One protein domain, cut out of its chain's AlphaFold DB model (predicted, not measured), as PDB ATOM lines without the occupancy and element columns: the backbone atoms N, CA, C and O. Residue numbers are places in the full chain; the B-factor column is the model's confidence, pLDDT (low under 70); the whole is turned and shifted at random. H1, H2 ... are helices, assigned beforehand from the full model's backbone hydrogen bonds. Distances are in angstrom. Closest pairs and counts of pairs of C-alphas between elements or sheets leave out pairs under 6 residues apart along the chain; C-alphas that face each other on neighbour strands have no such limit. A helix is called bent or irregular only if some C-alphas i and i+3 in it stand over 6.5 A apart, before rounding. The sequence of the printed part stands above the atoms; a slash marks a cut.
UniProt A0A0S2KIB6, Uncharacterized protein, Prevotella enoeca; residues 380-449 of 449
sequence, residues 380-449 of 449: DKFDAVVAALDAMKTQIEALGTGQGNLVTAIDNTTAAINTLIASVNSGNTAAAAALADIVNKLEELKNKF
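This is residues 380 to 449 of the 449 residues of an uncharacterized protein of Prevotella enoeca (UniProt A0A0S2KIB6). Three helices make an up-and-down bundle, a triangle in section, with H1 and H3 packed along the longest, H2. The 70 printed residues have three named helices, H1 to H3, and no named strand: all helix. It is only just compact, close to loose, with a radius of gyration of the C-alphas of 13.0 A, spanning 42 by 21 by 14 A.

H2, residues 401 to 425, forms a hairpin with H1, residues 380 to 397, touching at C-alphas 393 and 407, the closest, 5.7 A apart. H2 and H3, residues 431 to 446, form another, with closest C-alphas 424 and 431, 5.4 A. Tilts are shallow, 12 and 3 degrees, opposite ways. H1 and H3 are near each other. Each O i to N i+4 pair is within hydrogen-bond range in H3, 12 of 14 in H1, 18 of 21 in H2.

H2, 37.5 A, is irregular: C-alphas 402 and 405 are 8.2 A apart. H1, 26.7 A, begins at C-alpha 380 (192.848, 197.531, 182.834); H3, 22.8 A, ends at C-alpha 446 (171.071, 191.722, 183.321).

No cut; both links tight. Residues 401 to 404 and 448 to 449 have pLDDT under 70.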
ATOM      1  N   ASP A 380     193.073 197.782 184.266       72.06
ATOM      2  CA  ASP A 380     192.848 197.531 182.834       72.06
ATOM      3  C   ASP A 380     191.634 196.621 182.561       72.06
ATOM      4  O   ASP A 380     190.982 196.718 181.521       72.06
ATOM      5  N   LYS A 381     191.299 195.720 183.497       73.81
ATOM      6  CA  LYS A 381     190.141 194.822 183.361       73.81
ATOM      7  C   LYS A 381     188.824 195.496 183.731       73.81
ATOM      8  O   LYS A 381     187.788 195.099 183.204       73.81
ATOM      9  N   PHE A 382     188.844 196.485 184.618       77.38
ATOM     10  CA  PHE A 382     187.648 197.234 184.993       77.38
ATOM     11  C   PHE A 382     187.255 198.245 183.915       77.38
ATOM     12  O   PHE A 382     186.073 198.339 183.579       77.38
ATOM     13  N   ASP A 383     188.239 198.890 183.287       78.94
ATOM     14  CA  ASP A 383     188.011 199.797 182.156       78.94
ATOM     15  C   ASP A 383     187.333 199.072 180.977       78.94
ATOM     16  O   ASP A 383     186.422 199.603 180.338       78.94
ATOM     17  N   ALA A 384     187.693 197.806 180.736       79.88
ATOM     18  CA  ALA A 384     187.073 196.977 179.702       79.88
ATOM     19  C   ALA A 384     185.583 196.664 179.965       79.88
ATOM     20  O   ALA A 384     184.799 196.560 179.020       79.88
ATOM     21  N   VAL A 385     185.169 196.526 181.231       80.06
ATOM     22  CA  VAL A 385     183.765 196.273 181.613       80.06
ATOM     23  C   VAL A 385     182.902 197.512 181.375       80.06
ATOM     24  O   VAL A 385     181.795 197.397 180.850       80.06
ATOM     25  N   VAL A 386     183.422 198.696 181.708       84.00
ATOM     26  CA  VAL A 386     182.756 199.984 181.457       84.00
ATOM     27  C   VAL A 386     182.566 200.198 179.953       84.00
ATOM     28  O   VAL A 386     181.454 200.469 179.505       84.00
ATOM     29  N   ALA A 387     183.612 199.955 179.156       84.25
ATOM     30  CA  ALA A 387     183.540 200.064 177.699       84.25
ATOM     31  C   ALA A 387     182.513 199.101 177.069       84.25
ATOM     32  O   ALA A 387     181.818 199.459 176.115       84.25
ATOM     33  N   ALA A 388     182.382 197.881 177.603       82.44
ATOM     34  CA  ALA A 388     181.393 196.913 177.131       82.44
ATOM     35  C   ALA A 388     179.947 197.348 177.432       82.44
ATOM     36  O   ALA A 388     179.060 197.130 176.604       82.44
ATOM     37  N   LEU A 389     179.702 197.985 178.581       84.88
ATOM     38  CA  LEU A 389     178.387 198.526 178.940       84.88
ATOM     39  C   LEU A 389     177.972 199.683 178.020       84.88
ATOM     40  O   LEU A 389     176.838 199.693 177.537       84.88
ATOM     41  N   ASP A 390     178.891 200.591 177.690       84.94
ATOM     42  CA  ASP A 390     178.623 201.703 176.764       84.94
ATOM     43  C   ASP A 390     178.347 201.220 175.328       84.94
ATOM     44  O   ASP A 390     177.457 201.728 174.632       84.94
ATOM     45  N   ALA A 391     179.054 200.179 174.878       83.62
ATOM     46  CA  ALA A 391     178.776 199.541 173.594       83.62
ATOM     47  C   ALA A 391     177.381 198.886 173.570       83.62
ATOM     48  O   ALA A 391     176.654 199.001 172.580       83.62
ATOM     49  N   MET A 392     176.981 198.244 174.672       82.06
ATOM     50  CA  MET A 392     175.658 197.634 174.828       82.06
ATOM     51  C   MET A 392     174.544 198.689 174.819       82.06
ATOM     52  O   MET A 392     173.524 198.501 174.159       82.06
ATOM     53  N   LYS A 393     174.770 199.839 175.467       82.06
ATOM     54  CA  LYS A 393     173.869 201.000 175.424       82.06
ATOM     55  C   LYS A 393     173.621 201.467 173.992       82.06
ATOM     56  O   LYS A 393     172.470 201.578 173.570       82.06
ATOM     57  N   THR A 394     174.701 201.653 173.237       84.19
ATOM     58  CA  THR A 394     174.650 202.114 171.843       84.19
ATOM     59  C   THR A 394     173.822 201.169 170.961       84.19
ATOM     60  O   THR A 394     173.060 201.614 170.103       84.19
ATOM     61  N   GLN A 395     173.921 199.852 171.183       81.19
ATOM     62  CA  GLN A 395     173.142 198.861 170.429       81.19
ATOM     63  C   GLN A 395     171.641 198.886 170.761       81.19
ATOM     64  O   GLN A 395     170.821 198.665 169.871       81.19
ATOM     65  N   ILE A 396     171.259 199.173 172.008       79.12
ATOM     66  CA  ILE A 396     169.846 199.240 172.421       79.12
ATOM     67  C   ILE A 396     169.166 200.503 171.899       79.12
ATOM     68  O   ILE A 396     168.018 200.438 171.467       79.12
ATOM     69  N   GLU A 397     169.871 201.634 171.885       77.00
ATOM     70  CA  GLU A 397     169.370 202.890 171.309       77.00
ATOM     71  C   GLU A 397     169.066 202.750 169.806       77.00
ATOM     72  O   GLU A 397     168.130 203.368 169.296       77.00
ATOM     73  N   ALA A 398     169.791 201.873 169.102       77.75
ATOM     74  CA  ALA A 398     169.577 201.584 167.685       77.75
ATOM     75  C   ALA A 398     168.305 200.755 167.384       77.75
ATOM     76  O   ALA A 398     167.887 200.695 166.227       77.75
ATOM     77  N   LEU A 399     167.661 200.139 168.387       71.31
ATOM     78  CA  LEU A 399     166.444 199.322 168.218       71.31
ATOM     79  C   LEU A 399     165.127 200.137 168.238       71.31
ATOM     80  O   LEU A 399     164.058 199.558 168.020       71.31
ATOM     81  N   GLY A 400     165.190 201.461 168.442       70.75
ATOM     82  CA  GLY A 400     164.051 202.389 168.365       70.75
ATOM     83  C   GLY A 400     163.686 203.075 169.692       70.75
ATOM     84  O   GLY A 400     164.283 202.843 170.736       70.75
ATOM     85  N   THR A 401     162.684 203.964 169.679       66.69
ATOM     86  CA  THR A 401     162.295 204.770 170.861       66.69
ATOM     87  C   THR A 401     161.525 203.992 171.939       66.69
ATOM     88  O   THR A 401     161.264 204.531 173.013       66.69
ATOM     89  N   GLY A 402     161.175 202.725 171.695       67.44
ATOM     90  CA  GLY A 402     160.448 201.872 172.643       67.44
ATOM     91  C   GLY A 402     161.302 201.317 173.789       67.44
ATOM     92  O   GLY A 402     160.752 200.729 174.717       67.44
ATOM     93  N   GLN A 403     162.628 201.502 173.750       69.12
ATOM     94  CA  GLN A 403     163.584 200.867 174.667       69.12
ATOM     95  C   GLN A 403     164.227 201.819 175.701       69.12
ATOM     96  O   GLN A 403     165.150 201.418 176.410       69.12
ATOM     97  N   GLY A 404     163.741 203.058 175.867       69.06
ATOM     98  CA  GLY A 404     164.361 204.063 176.758       69.06
ATOM     99  C   GLY A 404     164.565 203.636 178.228       69.06
ATOM    100  O   GLY A 404     165.502 204.093 178.889       69.06
ATOM    101  N   ASN A 405     163.753 202.702 178.738       76.25
ATOM    102  CA  ASN A 405     163.895 202.167 180.100       76.25
ATOM    103  C   ASN A 405     165.147 201.283 180.283       76.25
ATOM    104  O   ASN A 405     165.713 201.252 181.375       76.25
ATOM    105  N   LEU A 406     165.599 200.593 179.230       76.50
ATOM    106  CA  LEU A 406     166.804 199.752 179.246       76.50
ATOM    107  C   LEU A 406     168.079 200.598 179.198       76.50
ATOM    108  O   LEU A 406     169.009 200.366 179.964       76.50
ATOM    109  N   VAL A 407     168.081 201.634 178.356       79.00
ATOM    110  CA  VAL A 407     169.181 202.606 178.244       79.00
ATOM    111  C   VAL A 407     169.467 203.253 179.600       79.00
ATOM    112  O   VAL A 407     170.600 203.256 180.077       79.00
ATOM    113  N   THR A 408     168.406 203.694 180.283       82.94
ATOM    114  CA  THR A 408     168.504 204.293 181.624       82.94
ATOM    115  C   THR A 408     169.067 203.309 182.663       82.94
ATOM    116  O   THR A 408     169.747 203.707 183.607       82.94
ATOM    117  N   ALA A 409     168.794 202.008 182.523       80.50
ATOM    118  CA  ALA A 409     169.320 200.993 183.432       80.50
ATOM    119  C   ALA A 409     170.828 200.772 183.260       80.50
ATOM    120  O   ALA A 409     171.532 200.624 184.264       80.50
ATOM    121  N   ILE A 410     171.319 200.787 182.017       82.00
ATOM    122  CA  ILE A 410     172.752 200.672 181.731       82.00
ATOM    123  C   ILE A 410     173.501 201.865 182.319       82.00
ATOM    124  O   ILE A 410     174.447 201.656 183.070       82.00
ATOM    125  N   ASP A 411     173.035 203.093 182.073       84.00
ATOM    126  CA  ASP A 411     173.707 204.311 182.552       84.00
ATOM    127  C   ASP A 411     173.895 204.327 184.072       84.00
ATOM    128  O   ASP A 411     174.986 204.604 184.579       84.00
ATOM    129  N   ASN A 412     172.850 203.957 184.814       84.75
ATOM    130  CA  ASN A 412     172.925 203.866 186.271       84.75
ATOM    131  C   ASN A 412     173.917 202.790 186.742       84.75
ATOM    132  O   ASN A 412     174.597 202.969 187.754       84.75
ATOM    133  N   THR A 413     174.022 201.678 186.011       84.62
ATOM    134  CA  THR A 413     174.945 200.579 186.329       84.62
ATOM    135  C   THR A 413     176.393 200.979 186.056       84.62
ATOM    136  O   THR A 413     177.255 200.785 186.913       84.62
ATOM    137  N   THR A 414     176.657 201.613 184.911       86.69
ATOM    138  CA  THR A 414     177.980 202.135 184.548       86.69
ATOM    139  C   THR A 414     178.470 203.168 185.565       86.69
ATOM    140  O   THR A 414     179.607 203.094 186.036       86.69
ATOM    141  N   ALA A 415     177.603 204.095 185.982       84.69
ATOM    142  CA  ALA A 415     177.938 205.102 186.989       84.69
ATOM    143  C   ALA A 415     178.282 204.488 188.363       84.69
ATOM    144  O   ALA A 415     179.239 204.914 189.019       84.69
ATOM    145  N   ALA A 416     177.541 203.459 188.791       83.88
ATOM    146  CA  ALA A 416     177.820 202.743 190.035       83.88
ATOM    147  C   ALA A 416     179.167 201.999 189.983       83.88
ATOM    148  O   ALA A 416     179.951 202.078 190.929       83.88
ATOM    149  N   ILE A 417     179.470 201.336 188.863       86.31
ATOM    150  CA  ILE A 417     180.744 200.633 188.655       86.31
ATOM    151  C   ILE A 417     181.924 201.614 188.680       86.31
ATOM    152  O   ILE A 417     182.897 201.372 189.393       86.31
ATOM    153  N   ASN A 418     181.819 202.762 188.007       86.50
ATOM    154  CA  ASN A 418     182.857 203.801 188.034       86.50
ATOM    155  C   ASN A 418     183.125 204.341 189.449       86.50
ATOM    156  O   ASN A 418     184.272 204.582 189.827       86.50
ATOM    157  N   THR A 419     182.077 204.473 190.263       85.88
ATOM    158  CA  THR A 419     182.207 204.894 191.666       85.88
ATOM    159  C   THR A 419     182.956 203.850 192.508       85.88
ATOM    160  O   THR A 419     183.793 204.204 193.344       85.88
ATOM    161  N   LEU A 420     182.706 202.559 192.265       85.94
ATOM    162  CA  LEU A 420     183.399 201.459 192.943       85.94
ATOM    163  C   LEU A 420     184.882 201.395 192.549       85.94
ATOM    164  O   LEU A 420     185.734 201.277 193.428       85.94
ATOM    165  N   ILE A 421     185.212 201.573 191.266       85.19
ATOM    166  CA  ILE A 421     186.604 201.630 190.777       85.19
ATOM    167  C   ILE A 421     187.370 202.789 191.438       85.19
ATOM    168  O   ILE A 421     188.478 202.605 191.948       85.19
ATOM    169  N   ALA A 422     186.772 203.982 191.498       82.38
ATOM    170  CA  ALA A 422     187.381 205.144 192.149       82.38
ATOM    171  C   ALA A 422     187.597 204.934 193.663       82.38
ATOM    172  O   ALA A 422     188.600 205.387 194.225       82.38
ATOM    173  N   SER A 423     186.689 204.209 194.324       79.38
ATOM    174  CA  SER A 423     186.799 203.881 195.752       79.38
ATOM    175  C   SER A 423     187.934 202.891 196.044       79.38
ATOM    176  O   SER A 423     188.590 203.010 197.077       79.38
ATOM    177  N   VAL A 424     188.235 201.969 195.120       82.31
ATOM    178  CA  VAL A 424     189.412 201.082 195.212       82.31
ATOM    179  C   VAL A 424     190.711 201.861 195.038       82.31
ATOM    180  O   VAL A 424     191.618 201.729 195.855       82.31
ATOM    181  N   ASN A 425     190.792 202.719 194.018       80.12
ATOM    182  CA  ASN A 425     192.014 203.472 193.707       80.12
ATOM    183  C   ASN A 425     192.386 204.511 194.775       80.12
ATOM    184  O   ASN A 425     193.559 204.827 194.951       80.12
ATOM    185  N   SER A 426     191.403 205.023 195.514       77.12
ATOM    186  CA  SER A 426     191.619 205.930 196.650       77.12
ATOM    187  C   SER A 426     191.868 205.203 197.978       77.12
ATOM    188  O   SER A 426     192.063 205.855 199.001       77.12
ATOM    189  N   GLY A 427     191.853 203.864 197.986       70.81
ATOM    190  CA  GLY A 427     192.007 203.058 199.199       70.81
ATOM    191  C   GLY A 427     190.804 203.112 200.148       70.81
ATOM    192  O   GLY A 427     190.875 202.564 201.247       70.81
ATOM    193  N   ASN A 428     189.694 203.736 199.735       77.50
ATOM    194  CA  ASN A 428     188.462 203.847 200.521       77.50
ATOM    195  C   ASN A 428     187.642 202.547 200.547       77.50
ATOM    196  O   ASN A 428     186.735 202.399 201.364       77.50
ATOM    197  N   THR A 429     187.913 201.596 199.653       73.50
ATOM    198  CA  THR A 429     187.267 200.277 199.641       73.50
ATOM    199  C   THR A 429     188.270 199.209 199.228       73.50
ATOM    200  O   THR A 429     189.070 199.406 198.318       73.50
ATOM    201  N   ALA A 430     188.235 198.052 199.892       77.06
ATOM    202  CA  ALA A 430     189.104 196.933 199.548       77.06
ATOM    203  C   ALA A 430     188.780 196.410 198.138       77.06
ATOM    204  O   ALA A 430     187.617 196.161 197.826       77.06
ATOM    205  N   ALA A 431     189.806 196.174 197.310       73.69
ATOM    206  CA  ALA A 431     189.646 195.723 195.921       73.69
ATOM    207  C   ALA A 431     188.756 194.470 195.783       73.69
ATOM    208  O   ALA A 431     187.952 194.377 194.859       73.69
ATOM    209  N   ALA A 432     188.844 193.534 196.735       73.88
ATOM    210  CA  ALA A 432     188.000 192.339 196.764       73.88
ATOM    211  C   ALA A 432     186.516 192.650 197.046       73.88
ATOM    212  O   ALA A 432     185.640 192.021 196.459       73.88
ATOM    213  N   ALA A 433     186.235 193.629 197.912       75.94
ATOM    214  CA  ALA A 433     184.871 194.054 198.226       75.94
ATOM    215  C   ALA A 433     184.243 194.807 197.043       75.94
ATOM    216  O   ALA A 433     183.140 194.481 196.620       75.94
ATOM    217  N   ALA A 434     184.988 195.725 196.424       79.00
ATOM    218  CA  ALA A 434     184.516 196.440 195.242       79.00
ATOM    219  C   ALA A 434     184.293 195.520 194.033       79.00
ATOM    220  O   ALA A 434     183.343 195.724 193.283       79.00
ATOM    221  N   LEU A 435     185.118 194.478 193.848       80.75
ATOM    222  CA  LEU A 435     184.882 193.470 192.810       80.75
ATOM    223  C   LEU A 435     183.549 192.739 193.034       80.75
ATOM    224  O   LEU A 435     182.801 192.540 192.077       80.75
ATOM    225  N   ALA A 436     183.235 192.371 194.279       80.94
ATOM    226  CA  ALA A 436     181.956 191.749 194.617       80.94
ATOM    227  C   ALA A 436     180.769 192.687 194.320       80.94
ATOM    228  O   ALA A 436     179.768 192.254 193.745       80.94
ATOM    229  N   ASP A 437     180.904 193.979 194.624       83.94
ATOM    230  CA  ASP A 437     179.864 194.981 194.366       83.94
ATOM    231  C   ASP A 437     179.672 195.279 192.867       83.94
ATOM    232  O   ASP A 437     178.537 195.430 192.408       83.94
ATOM    233  N   ILE A 438     180.752 195.294 192.074       84.25
ATOM    234  CA  ILE A 438     180.695 195.444 190.608       84.25
ATOM    235  C   ILE A 438     179.949 194.262 189.979       84.25
ATOM    236  O   ILE A 438     179.081 194.463 189.128       84.25
ATOM    237  N   VAL A 439     180.244 193.033 190.418       84.38
ATOM    238  CA  VAL A 439     179.551 191.826 189.939       84.38
ATOM    239  C   VAL A 439     178.055 191.898 190.250       84.38
ATOM    240  O   VAL A 439     177.239 191.641 189.364       84.38
ATOM    241  N   ASN A 440     177.682 192.315 191.464       85.81
ATOM    242  CA  ASN A 440     176.276 192.484 191.836       85.81
ATOM    243  C   ASN A 440     175.559 193.516 190.949       85.81
ATOM    244  O   ASN A 440     174.434 193.270 190.513       85.81
ATOM    245  N   LYS A 441     176.206 194.643 190.618       84.56
ATOM    246  CA  LYS A 441     175.611 195.672 189.746       84.56
ATOM    247  C   LYS A 441     175.402 195.198 188.309       84.56
ATOM    248  O   LYS A 441     174.373 195.511 187.713       84.56
ATOM    249  N   LEU A 442     176.322 194.401 187.769       84.38
ATOM    250  CA  LEU A 442     176.153 193.789 186.449       84.38
ATOM    251  C   LEU A 442     175.001 192.770 186.417       84.38
ATOM    252  O   LEU A 442     174.260 192.726 185.436       84.38
ATOM    253  N   GLU A 443     174.809 191.981 187.478       82.19
ATOM    254  CA  GLU A 443     173.670 191.052 187.567       82.19
ATOM    255  C   GLU A 443     172.321 191.775 187.723       82.19
ATOM    256  O   GLU A 443     171.328 191.394 187.102       82.19
ATOM    257  N   GLU A 444     172.261 192.871 188.483       83.31
ATOM    258  CA  GLU A 444     171.053 193.707 188.550       83.31
ATOM    259  C   GLU A 444     170.651 194.257 187.173       83.31
ATOM    260  O   GLU A 444     169.463 194.301 186.845       83.31
ATOM    261  N   LEU A 445     171.633 194.658 186.360       82.12
ATOM    262  CA  LEU A 445     171.396 195.156 185.009       82.12
ATOM    263  C   LEU A 445     170.876 194.064 184.075       82.12
ATOM    264  O   LEU A 445     169.935 194.299 183.319       82.12
ATOM    265  N   LYS A 446     171.465 192.868 184.144       80.62
ATOM    266  CA  LYS A 446     171.071 191.722 183.321       80.62
ATOM    267  C   LYS A 446     169.595 191.360 183.493       80.62
ATOM    268  O   LYS A 446     168.945 191.054 182.505       80.62
ATOM    269  N   ASN A 447     169.043 191.479 184.701       79.88
ATOM    270  CA  ASN A 447     167.627 191.201 184.985       79.88
ATOM    271  C   ASN A 447     166.639 192.242 184.422       79.88
ATOM    272  O   ASN A 447     165.432 192.118 184.634       79.88
ATOM    273  N   LYS A 448     167.127 193.300 183.764       67.38
ATOM    274  CA  LYS A 448     166.277 194.316 183.127       67.38
ATOM    275  C   LYS A 448     165.998 194.027 181.652       67.38
ATOM    276  O   LYS A 448     165.108 194.674 181.102       67.38
ATOM    277  N   PHE A 449     166.743 193.089 181.066       65.81
ATOM    278  CA  PHE A 449     166.574 192.525 179.727       65.81
ATOM    279  C   PHE A 449     165.738 191.251 179.783       65.81
ATOM    280  O   PHE A 449     164.989 191.020 178.808       65.81
TER     281      PHE A 449